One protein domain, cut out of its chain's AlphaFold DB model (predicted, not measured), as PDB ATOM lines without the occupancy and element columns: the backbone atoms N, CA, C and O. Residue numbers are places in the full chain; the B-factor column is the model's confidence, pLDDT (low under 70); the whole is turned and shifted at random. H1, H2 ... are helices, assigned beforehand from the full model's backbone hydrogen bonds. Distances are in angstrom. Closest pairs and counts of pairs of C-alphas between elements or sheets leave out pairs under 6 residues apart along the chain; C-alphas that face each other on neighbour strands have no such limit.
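This is residues 166 to 211 of the 521 residues of the protein "Transcription initiation factor TFIID subunit beta, putative" of Aspergillus clavatus (strain ATCC 1007 / CBS 513.65 / DSM 816 / NCTC 3887 / NRRL 1 / QM 1276 / 107) (UniProt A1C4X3). Three helices are strung out in an open line: H1 and H2 make a loose V at one end, the stretched link of residues 191 to 194 leads away from it, and H3 lies alone at the far end, where residues 207 to 211 fold back. The printed part has 46 residues, with H1, H2 and H3 in that order, no named strand, and the class all helix. It is extended, with a radius of gyration of the C-alphas of 17.4 A and spans of 48 by 22 by 12 A.

H1, residues 166 to 175, begins with C-alpha 166 at (572.648, 275.128, 450.196) and is 13.9 A long. H2, residues 179 to 190, measures 16.6 A. H3, residues 195 to 206, measures 16.2 A and ends with C-alpha 206 at (583.701, 283.215, 485.500).

H1 and H2 are close but not clearly touching; their closest C-alphas, of Val 174 and Ser 182, are 6.7 A apart. They run opposite ways at a steep tilt of 44 degrees. H3 is apart from both. Every O i to N i+4 pair is within hydrogen-bond range in H1 and H3, and 7 of 8 in H2.

The C-alphas farthest apart, of Ala 176 and Ser 207, are 47.7 A apart. Both links are tight. The printed part has no cut, and no printed residue has pLDDT under 70.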
ATOM      1  N   GLU A 166     571.326 274.982 449.589       70.31
ATOM      2  CA  GLU A 166     572.648 275.128 450.196       70.31
ATOM      3  C   GLU A 166     573.327 273.779 450.412       70.31
ATOM      4  O   GLU A 166     574.481 273.622 450.025       70.31
ATOM      5  N   LYS A 167     572.619 272.768 450.934       78.31
ATOM      6  CA  LYS A 167     573.159 271.403 451.060       78.31
ATOM      7  C   LYS A 167     573.530 270.807 449.698       78.31
ATOM      8  O   LYS A 167     574.577 270.173 449.586       78.31
ATOM      9  N   LYS A 168     572.741 271.058 448.645       81.62
ATOM     10  CA  LYS A 168     573.067 270.651 447.262       81.62
ATOM     11  C   LYS A 168     574.239 271.446 446.677       81.62
ATOM     12  O   LYS A 168     575.128 270.842 446.085       81.62
ATOM     13  N   ASN A 169     574.289 272.761 446.882       79.19
ATOM     14  CA  ASN A 169     575.403 273.616 446.464       79.19
ATOM     15  C   ASN A 169     576.710 273.212 447.161       79.19
ATOM     16  O   ASN A 169     577.745 273.108 446.512       79.19
ATOM     17  N   LEU A 170     576.657 272.921 448.463       77.38
ATOM     18  CA  LEU A 170     577.793 272.441 449.241       77.38
ATOM     19  C   LEU A 170     578.230 271.044 448.787       77.38
ATOM     20  O   LEU A 170     579.424 270.810 448.661       77.38
ATOM     21  N   ALA A 171     577.293 270.139 448.485       80.19
ATOM     22  CA  ALA A 171     577.614 268.826 447.927       80.19
ATOM     23  C   ALA A 171     578.310 268.935 446.559       80.19
ATOM     24  O   ALA A 171     579.345 268.307 446.363       80.19
ATOM     25  N   LEU A 172     577.810 269.786 445.652       83.19
ATOM     26  CA  LEU A 172     578.458 270.076 444.364       83.19
ATOM     27  C   LEU A 172     579.852 270.697 444.544       83.19
ATOM     28  O   LEU A 172     580.778 270.361 443.812       83.19
ATOM     29  N   LEU A 173     580.022 271.582 445.533       82.12
ATOM     30  CA  LEU A 173     581.315 272.188 445.851       82.12
ATOM     31  C   LEU A 173     582.315 271.149 446.386       82.12
ATOM     32  O   LEU A 173     583.479 271.169 445.998       82.12
ATOM     33  N   VAL A 174     581.855 270.245 447.258       81.62
ATOM     34  CA  VAL A 174     582.660 269.171 447.860       81.62
ATOM     35  C   VAL A 174     583.042 268.104 446.831       81.62
ATOM     36  O   VAL A 174     584.168 267.616 446.869       81.62
ATOM     37  N   ASP A 175     582.151 267.779 445.893       82.38
ATOM     38  CA  ASP A 175     582.421 266.864 444.773       82.38
ATOM     39  C   ASP A 175     583.440 267.460 443.782       82.38
ATOM     40  O   ASP A 175     584.326 266.768 443.284       82.38
ATOM     41  N   ALA A 176     583.404 268.782 443.578       87.50
ATOM     42  CA  ALA A 176     584.380 269.512 442.767       87.50
ATOM     43  C   ALA A 176     585.754 269.726 443.448       87.50
ATOM     44  O   ALA A 176     586.641 270.354 442.856       87.50
ATOM     45  N   PHE A 177     585.969 269.249 444.682       86.44
ATOM     46  CA  PHE A 177     587.244 269.430 445.379       86.44
ATOM     47  C   PHE A 177     588.366 268.548 444.823       86.44
ATOM     48  O   PHE A 177     588.223 267.352 444.575       86.44
ATOM     49  N   ASN A 178     589.568 269.123 444.759       90.75
ATOM     50  CA  ASN A 178     590.795 268.344 444.630       90.75
ATOM     51  C   ASN A 178     590.946 267.402 445.853       90.75
ATOM     52  O   ASN A 178     590.649 267.837 446.968       90.75
ATOM     53  N   PRO A 179     591.489 266.176 445.711       88.50
ATOM     54  CA  PRO A 179     591.752 265.265 446.834       88.50
ATOM     55  C   PRO A 179     592.446 265.889 448.063       88.50
ATOM     56  O   PRO A 179     592.150 265.514 449.194       88.50
ATOM     57  N   ILE A 180     593.332 266.880 447.879       87.94
ATOM     58  CA  ILE A 180     593.987 267.579 449.005       87.94
ATOM     59  C   ILE A 180     593.108 268.665 449.658       87.94
ATOM     60  O   ILE A 180     593.393 269.123 450.766       87.94
ATOM     61  N   GLN A 181     592.072 269.137 448.966       87.75
ATOM     62  CA  GLN A 181     591.082 270.080 449.492       87.75
ATOM     63  C   GLN A 181     589.993 269.340 450.267       87.75
ATOM     64  O   GLN A 181     589.665 269.775 451.371       87.75
ATOM     65  N   SER A 182     589.506 268.207 449.748       87.62
ATOM     66  CA  SER A 182     588.531 267.371 450.451       87.62
ATOM     67  C   SER A 182     589.092 266.866 451.779       87.62
ATOM     68  O   SER A 182     588.460 267.103 452.800       87.62
ATOM     69  N   GLU A 183     590.322 266.333 451.824       89.62
ATOM     70  CA  GLU A 183     590.982 265.924 453.080       89.62
ATOM     71  C   GLU A 183     591.047 267.066 454.119       89.62
ATOM     72  O   GLU A 183     590.741 266.877 455.299       89.62
ATOM     73  N   ARG A 184     591.403 268.287 453.692       89.62
ATOM     74  CA  ARG A 184     591.466 269.462 454.582       89.62
ATOM     75  C   ARG A 184     590.090 269.884 455.085       89.62
ATOM     76  O   ARG A 184     589.965 270.244 456.257       89.62
ATOM     77  N   TYR A 185     589.080 269.852 454.220       87.44
ATOM     78  CA  TYR A 185     587.698 270.155 454.578       87.44
ATOM     79  C   TYR A 185     587.143 269.122 455.570       87.44
ATOM     80  O   TYR A 185     586.552 269.487 456.584       87.44
ATOM     81  N   ASP A 186     587.450 267.845 455.353       88.62
ATOM     82  CA  ASP A 186     587.117 266.727 456.232       88.62
ATOM     83  C   ASP A 186     587.745 266.870 457.629       88.62
ATOM     84  O   ASP A 186     587.078 266.682 458.652       88.62
ATOM     85  N   LEU A 187     589.025 267.253 457.693       89.06
ATOM     86  CA  LEU A 187     589.709 267.569 458.949       89.06
ATOM     87  C   LEU A 187     589.078 268.786 459.643       89.06
ATOM     88  O   LEU A 187     588.895 268.766 460.862       89.06
ATOM     89  N   PHE A 188     588.687 269.819 458.892       88.56
ATOM     90  CA  PHE A 188     587.980 270.983 459.433       88.56
ATOM     91  C   PHE A 188     586.578 270.633 459.964       88.56
ATOM     92  O   PHE A 188     586.228 271.085 461.061       88.56
ATOM     93  N   LYS A 189     585.786 269.802 459.264       87.69
ATOM     94  CA  LYS A 189     584.459 269.356 459.736       87.69
ATOM     95  C   LYS A 189     584.593 268.541 461.029       87.69
ATOM     96  O   LYS A 189     583.864 268.800 461.987       87.69
ATOM     97  N   ARG A 190     585.578 267.634 461.109       87.25
ATOM     98  CA  ARG A 190     585.829 266.791 462.298       87.25
ATOM     99  C   ARG A 190     586.501 267.522 463.470       87.25
ATOM    100  O   ARG A 190     586.359 267.082 464.610       87.25
ATOM    101  N   ALA A 191     587.201 268.634 463.243       87.69
ATOM    102  CA  ALA A 191     587.841 269.401 464.312       87.69
ATOM    103  C   ALA A 191     586.805 270.036 465.269       87.69
ATOM    104  O   ALA A 191     586.107 270.992 464.913       87.69
ATOM    105  N   LYS A 192     586.740 269.522 466.504       85.88
ATOM    106  CA  LYS A 192     585.885 269.996 467.608       85.88
ATOM    107  C   LYS A 192     586.714 270.119 468.900       85.88
ATOM    108  O   LYS A 192     587.565 269.271 469.173       85.88
ATOM    109  N   LEU A 193     586.472 271.145 469.725       87.44
ATOM    110  CA  LEU A 193     587.063 271.225 471.071       87.44
ATOM    111  C   LEU A 193     586.254 270.363 472.050       87.44
ATOM    112  O   LEU A 193     585.027 270.305 471.971       87.44
ATOM    113  N   ARG A 194     586.926 269.714 473.013       90.88
ATOM    114  CA  ARG A 194     586.249 268.868 474.012       90.88
ATOM    115  C   ARG A 194     585.390 269.724 474.951       90.88
ATOM    116  O   ARG A 194     585.951 270.464 475.768       90.88
ATOM    117  N   LYS A 195     584.059 269.559 474.886       89.44
ATOM    118  CA  LYS A 195     583.056 270.298 475.685       89.44
ATOM    119  C   LYS A 195     583.433 270.374 477.179       89.44
ATOM    120  O   LYS A 195     583.388 271.449 477.767       89.44
ATOM    121  N   GLU A 196     583.907 269.279 477.782       92.06
ATOM    122  CA  GLU A 196     584.296 269.236 479.206       92.06
ATOM    123  C   GLU A 196     585.570 270.037 479.551       92.06
ATOM    124  O   GLU A 196     585.672 270.636 480.621       92.06
ATOM    125  N   THR A 197     586.562 270.105 478.661       93.44
ATOM    126  CA  THR A 197     587.742 270.955 478.910       93.44
ATOM    127  C   THR A 197     587.378 272.429 478.784       93.44
ATOM    128  O   THR A 197     587.791 273.227 479.624       93.44
ATOM    129  N   LEU A 198     586.546 272.779 477.799       92.44
ATOM    130  CA  LEU A 198     586.047 274.140 477.633       92.44
ATOM    131  C   LEU A 198     585.202 274.573 478.842       92.44
ATOM    132  O   LEU A 198     585.479 275.609 479.437       92.44
ATOM    133  N   ARG A 199     584.258 273.730 479.284       92.56
ATOM    134  CA  ARG A 199     583.439 273.941 480.492       92.56
ATOM    135  C   ARG A 199     584.292 274.252 481.723       92.56
ATOM    136  O   ARG A 199     584.001 275.210 482.431       92.56
ATOM    137  N   ARG A 200     585.368 273.492 481.968       93.31
ATOM    138  CA  ARG A 200     586.286 273.743 483.096       93.31
ATOM    139  C   ARG A 200     586.990 275.100 482.996       93.31
ATOM    140  O   ARG A 200     587.069 275.800 484.002       93.31
ATOM    141  N   ILE A 201     587.444 275.495 481.805       94.06
ATOM    142  CA  ILE A 201     588.093 276.798 481.573       94.06
ATOM    143  C   ILE A 201     587.105 277.951 481.790       94.06
ATOM    144  O   ILE A 201     587.421 278.896 482.509       94.06
ATOM    145  N   VAL A 202     585.900 277.864 481.221       93.81
ATOM    146  CA  VAL A 202     584.876 278.914 481.355       93.81
ATOM    147  C   VAL A 202     584.400 279.025 482.810       93.81
ATOM    148  O   VAL A 202     584.322 280.133 483.341       93.81
ATOM    149  N   ASN A 203     584.180 277.897 483.497       93.62
ATOM    150  CA  ASN A 203     583.821 277.891 484.918       93.62
ATOM    151  C   ASN A 203     584.913 278.522 485.798       93.62
ATOM    152  O   ASN A 203     584.596 279.225 486.754       93.62
ATOM    153  N   HIS A 204     586.192 278.295 485.478       94.12
ATOM    154  CA  HIS A 204     587.317 278.931 486.167       94.12
ATOM    155  C   HIS A 204     587.361 280.446 485.901       94.12
ATOM    156  O   HIS A 204     587.483 281.230 486.839       94.12
ATOM    157  N   ALA A 205     587.205 280.870 484.643       93.25
ATOM    158  CA  ALA A 205     587.236 282.281 484.254       93.25
ATOM    159  C   ALA A 205     586.090 283.105 484.867       93.25
ATOM    160  O   ALA A 205     586.311 284.231 485.306       93.25
ATOM    161  N   LEU A 206     584.876 282.545 484.928       93.06
ATOM    162  CA  LEU A 206     583.701 283.215 485.500       93.06
ATOM    163  C   LEU A 206     583.513 282.948 487.002       93.06
ATOM    164  O   LEU A 206     582.668 283.584 487.627       93.06
ATOM    165  N   SER A 207     584.267 282.007 487.585       92.75
ATOM    166  CA  SER A 207     584.078 281.507 488.960       92.75
ATOM    167  C   SER A 207     582.640 281.035 489.258       92.75
ATOM    168  O   SER A 207     582.166 281.104 490.393       92.75
ATOM    169  N   GLN A 208     581.931 280.561 488.231       88.62
ATOM    170  CA  GLN A 208     580.521 280.162 488.260       88.62
ATOM    171  C   GLN A 208     580.308 278.913 487.398       88.62
ATOM    172  O   GLN A 208     581.022 278.700 486.424       88.62
ATOM    173  N   SER A 209     579.316 278.081 487.730       91.81
ATOM    174  CA  SER A 209     578.943 276.925 486.905       91.81
ATOM    175  C   SER A 209     578.092 277.356 485.708       91.81
ATOM    176  O   SER A 209     576.974 277.840 485.893       91.81
ATOM    177  N   VAL A 210     578.595 277.141 484.496       90.69
ATOM    178  CA  VAL A 210     577.958 277.568 483.242       90.69
ATOM    179  C   VAL A 210     577.067 276.463 482.643       90.69
ATOM    180  O   VAL A 210     577.474 275.296 482.640       90.69
ATOM    181  N   PRO A 211     575.856 276.787 482.137       92.00
ATOM    182  CA  PRO A 211     574.977 275.820 481.473       92.00
ATOM    183  C   PRO A 211     575.564 275.304 480.149       92.00
ATOM    184  O   PRO A 211     576.372 275.970 479.506       92.00
TER     185      PRO A 211